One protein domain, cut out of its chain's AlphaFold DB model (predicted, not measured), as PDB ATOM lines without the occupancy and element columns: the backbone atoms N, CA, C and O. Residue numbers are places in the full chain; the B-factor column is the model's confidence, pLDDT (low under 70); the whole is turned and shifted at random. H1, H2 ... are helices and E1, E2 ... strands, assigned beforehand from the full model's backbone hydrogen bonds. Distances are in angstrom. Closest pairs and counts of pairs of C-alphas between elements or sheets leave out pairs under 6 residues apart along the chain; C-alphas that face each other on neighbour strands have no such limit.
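Overview. This is residues 11 to 79 of the 227 residues of an uncharacterized protein of Deltaproteobacteria bacterium RIFOXYD2_FULL_66_9 (UniProt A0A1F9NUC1). A small three-stranded sheet forms one layer, and the helix H2 runs along its strands over one face, while no named helix covers the opposite face. H1 stands near one end of H2 and only grazes the sheet, and H3 packs on H2 farther from the sheet. The printed part has 69 residues with three named helices and three named strands, in the order E1, H1, H2, H3, E2, E3 along the chain. The sheet order is E1, E3, E2, mixed, and the class is mixed, helices and strands. The whole is compact, with a radius of gyration of the C-alphas of 11.3 A and spans of 29 by 21 by 20 A.

Arrangement. The inner strand of the sheet is E3, residues 72 to 76. E1, residues 11 to 14, is an edge strand parallel to E3 at 17 degrees, with N 12 and O 73 within hydrogen-bond range at 2.8 A. E2, residues 65 to 68, is the other edge strand and forms a hairpin with E3, antiparallel at 177 degrees, with N 74 and O 67 at 2.8 A and N 65 and O 76 at 2.9 A. H2, residues 31 to 39, is on the sheet at a height over the sheet of 9.3 A. It lies over E3 and, only just, over E2, on which 3 of its C-alphas fall. It runs along the strands, at 21 degrees to E3 on the local plane. The closest C-alphas of H2 and E3, those of Leu 38 and Ala 72, are 5.1 A apart. H1, residues 23 to 29, only grazes the sheet with its residues 23 to 27; its closest C-alpha to E2 is that of Gly 23, 4.9 A from that of Leu 65. H1 and H2 are close but not clearly touching, about perpendicular at 74 degrees, the closest C-alphas being those of Leu 27 and Ile 34 at 7.5 A. H3, residues 47 to 53, is not on the sheet. H2 and H3 touch at a steep tilt of 57 degrees and run the same way, the closest C-alphas being those of Ala 35 and Val 50 at 5.8 A. H1 and H3 are apart. In H1, H2 and H3 every O i to N i+4 pair is within hydrogen-bond range.

Along the chain. E3 is 13.4 A from first to last C-alpha and ends at C-alpha 76, (302.290, 448.845, 470.694). E2 measures 10.4 A, and E1 measures 9.7 A from C-alpha 11 at (312.647, 447.721, 471.476). H2 measures 12.3 A from C-alpha 31 at (304.053, 454.132, 458.684), and H1 and H3 measure 10.0 A each.

Size, cuts and confidence. The two C-alphas farthest apart, those of Ser 46 and Lys 79, are 32.3 A apart. The printed part has no cut. The link from H3 to E2, 11 residues, is long. The mean pLDDT of the printed part is 91.8, and no printed residue is under 70.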
ATOM      1  N   VAL A  11     314.105 447.856 471.358       94.88
ATOM      2  CA  VAL A  11     312.647 447.721 471.476       94.88
ATOM      3  C   VAL A  11     312.016 449.091 471.681       94.88
ATOM      4  O   VAL A  11     312.199 449.732 472.715       94.88
ATOM      5  N   TRP A  12     311.237 449.532 470.695       95.12
ATOM      6  CA  TRP A  12     310.428 450.742 470.771       95.12
ATOM      7  C   TRP A  12     309.035 450.390 471.276       95.12
ATOM      8  O   TRP A  12     308.175 449.949 470.512       95.12
ATOM      9  N   HIS A  13     308.819 450.584 472.575       94.69
ATOM     10  CA  HIS A  13     307.522 450.358 473.202       94.69
ATOM     11  C   HIS A  13     306.658 451.624 473.200       94.69
ATOM     12  O   HIS A  13     307.095 452.706 473.594       94.69
ATOM     13  N   VAL A  14     305.401 451.464 472.798       93.62
ATOM     14  CA  VAL A  14     304.340 452.456 472.931       93.62
ATOM     15  C   VAL A  14     303.274 451.886 473.863       93.62
ATOM     16  O   VAL A  14     302.614 450.906 473.538       93.62
ATOM     17  N   GLY A  15     303.077 452.508 475.028       90.00
ATOM     18  CA  GLY A  15     302.028 452.099 475.976       90.00
ATOM     19  C   GLY A  15     300.627 452.615 475.626       90.00
ATOM     20  O   GLY A  15     299.636 452.142 476.175       90.00
ATOM     21  N   GLY A  16     300.531 453.599 474.730       90.75
ATOM     22  CA  GLY A  16     299.280 454.250 474.351       90.75
ATOM     23  C   GLY A  16     299.505 455.435 473.417       90.75
ATOM     24  O   GLY A  16     300.564 456.061 473.437       90.75
ATOM     25  N   PHE A  17     298.486 455.767 472.625       90.12
ATOM     26  CA  PHE A  17     298.452 456.979 471.805       90.12
ATOM     27  C   PHE A  17     297.517 458.029 472.419       90.12
ATOM     28  O   PHE A  17     296.551 457.693 473.103       90.12
ATOM     29  N   SER A  18     297.794 459.308 472.154       89.69
ATOM     30  CA  SER A  18     296.912 460.425 472.512       89.69
ATOM     31  C   SER A  18     296.651 461.295 471.274       89.69
ATOM     32  O   SER A  18     297.582 461.960 470.815       89.69
ATOM     33  N   PRO A  19     295.417 461.329 470.730       89.62
ATOM     34  CA  PRO A  19     294.237 460.560 471.152       89.62
ATOM     35  C   PRO A  19     294.441 459.046 470.976       89.62
ATOM     36  O   PRO A  19     295.321 458.637 470.224       89.62
ATOM     37  N   GLY A  20     293.647 458.224 471.670       88.94
ATOM     38  CA  GLY A  20     293.742 456.764 471.569       88.94
ATOM     39  C   GLY A  20     293.580 456.288 470.125       88.94
ATOM     40  O   GLY A  20     292.639 456.700 469.449       88.94
ATOM     41  N   LEU A  21     294.506 455.447 469.663       91.75
ATOM     42  CA  LEU A  21     294.505 454.850 468.327       91.75
ATOM     43  C   LEU A  21     294.549 453.329 468.451       91.75
ATOM     44  O   LEU A  21     295.257 452.792 469.306       91.75
ATOM     45  N   SER A  22     293.838 452.637 467.569       92.38
ATOM     46  CA  SER A  22     294.079 451.217 467.310       92.38
ATOM     47  C   SER A  22     295.443 451.011 466.638       92.38
ATOM     48  O   SER A  22     295.991 451.928 466.019       92.38
ATOM     49  N   GLY A  23     295.990 449.795 466.698       90.19
ATOM     50  CA  GLY A  23     297.238 449.453 466.008       90.19
ATOM     51  C   GLY A  23     297.141 449.670 464.495       90.19
ATOM     52  O   GLY A  23     298.080 450.141 463.856       90.19
ATOM     53  N   THR A  24     295.962 449.422 463.918       91.69
ATOM     54  CA  THR A  24     295.688 449.677 462.496       91.69
ATOM     55  C   THR A  24     295.702 451.168 462.162       91.69
ATOM     56  O   THR A  24     296.295 451.566 461.159       91.69
ATOM     57  N   GLU A  25     295.087 452.008 462.995       93.81
ATOM     58  CA  GLU A  25     295.106 453.461 462.795       93.81
ATOM     59  C   GLU A  25     296.503 454.046 462.996       93.81
ATOM     60  O   GLU A  25     296.910 454.919 462.230       93.81
ATOM     61  N   ALA A  26     297.250 453.555 463.990       92.31
ATOM     62  CA  ALA A  26     298.626 453.964 464.231       92.31
ATOM     63  C   ALA A  26     299.511 453.660 463.015       92.31
ATOM     64  O   ALA A  26     300.190 454.556 462.515       92.31
ATOM     65  N   LEU A  27     299.429 452.438 462.478       93.56
ATOM     66  CA  LEU A  27     300.192 452.037 461.295       93.56
ATOM     67  C   LEU A  27     299.802 452.828 460.042       93.56
ATOM     68  O   LEU A  27     300.663 453.162 459.237       93.56
ATOM     69  N   GLY A  28     298.516 453.152 459.881       93.88
ATOM     70  CA  GLY A  28     298.038 453.956 458.755       93.88
ATOM     71  C   GLY A  28     298.459 455.426 458.824       93.88
ATOM     72  O   GLY A  28     298.658 456.052 457.786       93.88
ATOM     73  N   ARG A  29     298.601 455.989 460.032       94.44
ATOM     74  CA  ARG A  29     298.976 457.398 460.237       94.44
ATOM     75  C   ARG A  29     300.481 457.631 460.293       94.44
ATOM     76  O   ARG A  29     300.919 458.696 459.874       94.44
ATOM     77  N   LEU A  30     301.238 456.674 460.830       94.12
ATOM     78  CA  LEU A  30     302.667 456.814 461.130       94.12
ATOM     79  C   LEU A  30     303.549 455.711 460.496       94.12
ATOM     80  O   LEU A  30     304.475 455.221 461.151       94.12
ATOM     81  N   PRO A  31     303.305 455.259 459.246       95.12
ATOM     82  CA  PRO A  31     304.053 454.132 458.684       95.12
ATOM     83  C   PRO A  31     305.539 454.459 458.496       95.12
ATOM     84  O   PRO A  31     306.394 453.600 458.699       95.12
ATOM     85  N   ARG A  32     305.864 455.706 458.134       95.06
ATOM     86  CA  ARG A  32     307.245 456.140 457.887       95.06
ATOM     87  C   ARG A  32     308.037 456.254 459.181       95.06
ATOM     88  O   ARG A  32     309.199 455.867 459.228       95.06
ATOM     89  N   GLU A  33     307.417 456.782 460.227       94.06
ATOM     90  CA  GLU A  33     308.005 456.912 461.553       94.06
ATOM     91  C   GLU A  33     308.287 455.534 462.146       94.06
ATOM     92  O   GLU A  33     309.408 455.291 462.587       94.06
ATOM     93  N   ILE A  34     307.318 454.614 462.073       95.00
ATOM     94  CA  ILE A  34     307.496 453.226 462.518       95.00
ATOM     95  C   ILE A  34     308.623 452.553 461.725       95.00
ATOM     96  O   ILE A  34     309.512 451.956 462.325       95.00
ATOM     97  N   ALA A  35     308.648 452.702 460.396       95.06
ATOM     98  CA  ALA A  35     309.712 452.136 459.570       95.06
ATOM     99  C   ALA A  35     311.104 452.677 459.945       95.06
ATOM    100  O   ALA A  35     312.051 451.905 460.038       95.06
ATOM    101  N   ARG A  36     311.233 453.978 460.232       93.94
ATOM    102  CA  ARG A  36     312.504 454.579 460.678       93.94
ATOM    103  C   ARG A  36     312.947 454.088 462.053       93.94
ATOM    104  O   ARG A  36     314.141 453.915 462.278       93.94
ATOM    105  N   LEU A  37     312.004 453.874 462.974       94.31
ATOM    106  CA  LEU A  37     312.303 453.271 464.274       94.31
ATOM    107  C   LEU A  37     312.795 451.827 464.113       94.31
ATOM    108  O   LEU A  37     313.716 451.420 464.814       94.31
ATOM    109  N   LEU A  38     312.223 451.077 463.171       94.81
ATOM    110  CA  LEU A  38     312.607 449.694 462.889       94.81
ATOM    111  C   LEU A  38     313.959 449.567 462.177       94.81
ATOM    112  O   LEU A  38     314.695 448.631 462.455       94.81
ATOM    113  N   THR A  39     314.312 450.489 461.276       92.44
ATOM    114  CA  THR A  39     315.616 450.448 460.586       92.44
ATOM    115  C   THR A  39     316.737 451.109 461.381       92.44
ATOM    116  O   THR A  39     317.911 450.898 461.084       92.44
ATOM    117  N   LEU A  40     316.390 451.932 462.378       91.50
ATOM    118  CA  LEU A  40     317.308 452.820 463.101       91.50
ATOM    119  C   LEU A  40     318.039 453.819 462.178       91.50
ATOM    120  O   LEU A  40     319.043 454.424 462.562       91.50
ATOM    121  N   GLU A  41     317.518 454.041 460.968       87.69
ATOM    122  CA  GLU A  41     318.115 454.934 459.983       87.69
ATOM    123  C   GLU A  41     317.523 456.346 460.044       87.69
ATOM    124  O   GLU A  41     316.328 456.579 460.246       87.69
ATOM    125  N   ARG A  42     318.389 457.340 459.819       81.56
ATOM    126  CA  ARG A  42     317.991 458.757 459.786       81.56
ATOM    127  C   ARG A  42     317.633 459.262 458.385       81.56
ATOM    128  O   ARG A  42     317.121 460.374 458.290       81.56
ATOM    129  N   GLY A  43     317.919 458.481 457.343       84.81
ATOM    130  CA  GLY A  43     317.669 458.843 455.948       84.81
ATOM    131  C   GLY A  43     316.186 458.844 455.572       84.81
ATOM    132  O   GLY A  43     315.333 458.360 456.317       84.81
ATOM    133  N   GLU A  44     315.880 459.397 454.398       88.38
ATOM    134  CA  GLU A  44     314.542 459.302 453.819       88.38
ATOM    135  C   GLU A  44     314.340 457.920 453.193       88.38
ATOM    136  O   GLU A  44     315.003 457.554 452.223       88.38
ATOM    137  N   LEU A  45     313.412 457.149 453.760       90.38
ATOM    138  CA  LEU A  45     313.007 455.861 453.208       90.38
ATOM    139  C   LEU A  45     312.109 456.081 451.986       90.38
ATOM    140  O   LEU A  45     311.211 456.925 452.004       90.38
ATOM    141  N   SER A  46     312.332 455.296 450.930       94.44
ATOM    142  CA  SER A  46     311.439 455.284 449.767       94.44
ATOM    143  C   SER A  46     310.072 454.693 450.123       94.44
ATOM    144  O   SER A  46     309.974 453.851 451.016       94.44
ATOM    145  N   GLU A  47     309.023 455.053 449.378       94.25
ATOM    146  CA  GLU A  47     307.678 454.493 449.603       94.25
ATOM    147  C   GLU A  47     307.651 452.967 449.511       94.25
ATOM    148  O   GLU A  47     306.959 452.315 450.289       94.25
ATOM    149  N   ALA A  48     308.425 452.395 448.585       95.50
ATOM    150  CA  ALA A  48     308.535 450.950 448.435       95.50
ATOM    151  C   ALA A  48     309.175 450.304 449.673       95.50
ATOM    152  O   ALA A  48     308.655 449.310 450.170       95.50
ATOM    153  N   ALA A  49     310.249 450.903 450.200       93.81
ATOM    154  CA  ALA A  49     310.915 450.415 451.406       93.81
ATOM    155  C   ALA A  49     309.995 450.505 452.629       93.81
ATOM    156  O   ALA A  49     309.852 449.533 453.364       93.81
ATOM    157  N   VAL A  50     309.311 451.639 452.822       95.19
ATOM    158  CA  VAL A  50     308.350 451.807 453.924       95.19
ATOM    159  C   VAL A  50     307.255 450.749 453.833       95.19
ATOM    160  O   VAL A  50     306.995 450.066 454.821       95.19
ATOM    161  N   ALA A  51     306.650 450.578 452.653       94.69
ATOM    162  CA  ALA A  51     305.589 449.601 452.429       94.69
ATOM    163  C   ALA A  51     306.051 448.157 452.676       94.69
ATOM    164  O   ALA A  51     305.259 447.345 453.147       94.69
ATOM    165  N   GLU A  52     307.309 447.835 452.372       94.31
ATOM    166  CA  GLU A  52     307.901 446.526 452.643       94.31
ATOM    167  C   GLU A  52     308.137 446.291 454.140       94.31
ATOM    168  O   GLU A  52     307.723 445.252 454.662       94.31
ATOM    169  N   ILE A  53     308.737 447.263 454.833       94.12
ATOM    170  CA  ILE A  53     309.068 447.175 456.264       94.12
ATOM    171  C   ILE A  53     307.796 446.973 457.097       94.12
ATOM    172  O   ILE A  53     307.736 446.096 457.957       94.12
ATOM    173  N   VAL A  54     306.737 447.734 456.805       95.00
ATOM    174  CA  VAL A  54     305.485 447.695 457.581       95.00
ATOM    175  C   VAL A  54     304.476 446.651 457.085       95.00
ATOM    176  O   VAL A  54     303.337 446.619 457.553       95.00
ATOM    177  N   ARG A  55     304.860 445.793 456.130       92.62
ATOM    178  CA  ARG A  55     303.934 444.921 455.383       92.62
ATOM    179  C   ARG A  55     303.241 443.859 456.233       92.62
ATOM    180  O   ARG A  55     302.102 443.497 455.944       92.62
ATOM    181  N   LEU A  56     303.945 443.294 457.213       89.56
ATOM    182  CA  LEU A  56     303.513 442.097 457.943       89.56
ATOM    183  C   LEU A  56     303.407 442.362 459.453       89.56
ATOM    184  O   LEU A  56     304.167 441.788 460.228       89.56
ATOM    185  N   PRO A  57     302.466 443.217 459.890       93.00
ATOM    186  CA  PRO A  57     302.244 443.447 461.308       93.00
ATOM    187  C   PRO A  57     301.589 442.230 461.966       93.00
ATOM    188  O   PRO A  57     300.622 441.665 461.440       93.00
ATOM    189  N   ILE A  58     302.056 441.878 463.160       92.00
ATOM    190  CA  ILE A  58     301.349 440.962 464.053       92.00
ATOM    191  C   ILE A  58     300.376 441.782 464.891       92.00
ATOM    192  O   ILE A  58     300.752 442.776 465.510       92.00
ATOM    193  N   ARG A  59     299.114 441.360 464.867       88.75
ATOM    194  CA  ARG A  59     298.013 441.947 465.627       88.75
ATOM    195  C   ARG A  59     297.123 440.828 466.152       88.75
ATOM    196  O   ARG A  59     296.859 439.874 465.409       88.75
ATOM    197  N   TYR A  60     296.691 440.935 467.398       82.88
ATOM    198  CA  TYR A  60     295.786 440.004 468.065       82.88
ATOM    199  C   TYR A  60     294.545 440.728 468.609       82.88
ATOM    200  O   TYR A  60     293.438 440.200 468.503       82.88
ATOM    201  N   PHE A  61     294.709 441.961 469.087       83.62
ATOM    202  CA  PHE A  61     293.657 442.871 469.537       83.62
ATOM    203  C   PHE A  61     293.691 444.204 468.772       83.62
ATOM    204  O   PHE A  61     294.662 444.554 468.110       83.62
ATOM    205  N   ASP A  62     292.628 445.004 468.872       82.94
ATOM    206  CA  ASP A  62     292.577 446.302 468.179       82.94
ATOM    207  C   ASP A  62     293.621 447.300 468.704       82.94
ATOM    208  O   ASP A  62     294.042 448.208 467.990       82.94
ATOM    209  N   ASN A  63     294.051 447.142 469.952       82.38
ATOM    210  CA  ASN A  63     295.018 447.998 470.631       82.38
ATOM    211  C   ASN A  63     296.419 447.378 470.724       82.38
ATOM    212  O   ASN A  63     297.199 447.827 471.563       82.38
ATOM    213  N   ASP A  64     296.729 446.383 469.888       89.69
ATOM    214  CA  ASP A  64     298.084 445.868 469.745       89.69
ATOM    215  C   ASP A  64     298.633 446.038 468.320       89.69
ATOM    216  O   ASP A  64     297.908 446.181 467.330       89.69
ATOM    217  N   LEU A  65     299.954 446.119 468.229       93.94
ATOM    218  CA  LEU A  65     300.696 446.092 466.979       93.94
ATOM    219  C   LEU A  65     302.141 445.713 467.280       93.94
ATOM    220  O   LEU A  65     302.833 446.409 468.015       93.94
ATOM    221  N   PHE A  66     302.608 444.650 466.639       95.38
ATOM    222  CA  PHE A  66     303.997 444.229 466.690       95.38
ATOM    223  C   PHE A  66     304.596 444.180 465.284       95.38
ATOM    224  O   PHE A  66     304.010 443.610 464.358       95.38
ATOM    225  N   LEU A  67     305.780 444.765 465.139       96.31
ATOM    226  CA  LEU A  67     306.620 444.685 463.950       96.31
ATOM    227  C   LEU A  67     308.062 444.449 464.391       96.31
ATOM    228  O   LEU A  67     308.523 445.070 465.345       96.31
ATOM    229  N   ALA A  68     308.774 443.594 463.668       95.25
ATOM    230  CA  ALA A  68     310.186 443.327 463.893       95.25
ATOM    231  C   ALA A  68     310.995 443.594 462.624       95.25
ATOM    232  O   ALA A  68     310.540 443.346 461.504       95.25
ATOM    233  N   GLU A  69     312.218 444.048 462.833       94.31
ATOM    234  CA  GLU A  69     313.291 444.130 461.856       94.31
ATOM    235  C   GLU A  69     314.583 443.540 462.431       94.31
ATOM    236  O   GLU A  69     314.626 443.097 463.584       94.31
ATOM    237  N   TRP A  70     315.624 443.492 461.597       90.75
ATOM    238  CA  TRP A  70     316.913 442.863 461.903       90.75
ATOM    239  C   TRP A  70     317.520 443.267 463.261       90.75
ATOM    240  O   TRP A  70     318.114 442.428 463.929       90.75
ATOM    241  N   ASN A  71     317.388 444.529 463.680       89.88
ATOM    242  CA  ASN A  71     318.004 445.068 464.904       89.88
ATOM    243  C   ASN A  71     317.025 445.802 465.829       89.88
ATOM    244  O   ASN A  71     317.449 446.356 466.849       89.88
ATOM    245  N   ALA A  72     315.740 445.854 465.481       95.06
ATOM    246  CA  ALA A  72     314.757 446.545 466.291       95.06
ATOM    247  C   ALA A  72     313.354 445.959 466.152       95.06
ATOM    248  O   ALA A  72     312.995 445.391 465.124       95.06
ATOM    249  N   ALA A  73     312.535 446.173 467.175       95.94
ATOM    250  CA  ALA A  73     311.108 445.901 467.153       95.94
ATOM    251  C   ALA A  73     310.314 447.141 467.564       95.94
ATOM    252  O   ALA A  73     310.739 447.937 468.404       95.94
ATOM    253  N   PHE A  74     309.129 447.278 466.982       96.25
ATOM    254  CA  PHE A  74     308.114 448.234 467.387       96.25
ATOM    255  C   PHE A  74     306.968 447.470 468.045       96.25
ATOM    256  O   PHE A  74     306.390 446.568 467.435       96.25
ATOM    257  N   VAL A  75     306.642 447.850 469.279       95.25
ATOM    258  CA  VAL A  75     305.632 447.186 470.103       95.25
ATOM    259  C   VAL A  75     304.649 448.229 470.607       95.25
ATOM    260  O   VAL A  75     304.967 449.033 471.479       95.25
ATOM    261  N   TYR A  76     303.436 448.202 470.077       94.12
ATOM    262  CA  TYR A  76     302.290 448.845 470.694       94.12
ATOM    263  C   TYR A  76     301.513 447.775 471.447       94.12
ATOM    264  O   TYR A  76     300.908 446.907 470.828       94.12
ATOM    265  N   ASP A  77     301.586 447.814 472.771       89.19
ATOM    266  CA  ASP A  77     300.869 446.895 473.654       89.19
ATOM    267  C   ASP A  77     300.811 447.509 475.064       89.19
ATOM    268  O   ASP A  77     301.857 447.886 475.612       89.19
ATOM    269  N   PRO A  78     299.631 447.625 475.698       82.31
ATOM    270  CA  PRO A  78     299.533 448.002 477.107       82.31
ATOM    271  C   PRO A  78     300.283 447.066 478.076       82.31
ATOM    272  O   PRO A  78     300.647 447.508 479.167       82.31
ATOM    273  N   LYS A  79     300.502 445.793 477.713       82.44
ATOM    274  CA  LYS A  79     301.167 444.752 478.517       82.44
ATOM    275  C   LYS A  79     302.429 444.209 477.832       82.44
ATOM    276  O   LYS A  79     302.562 443.021 477.571       82.44
TER     277      LYS A  79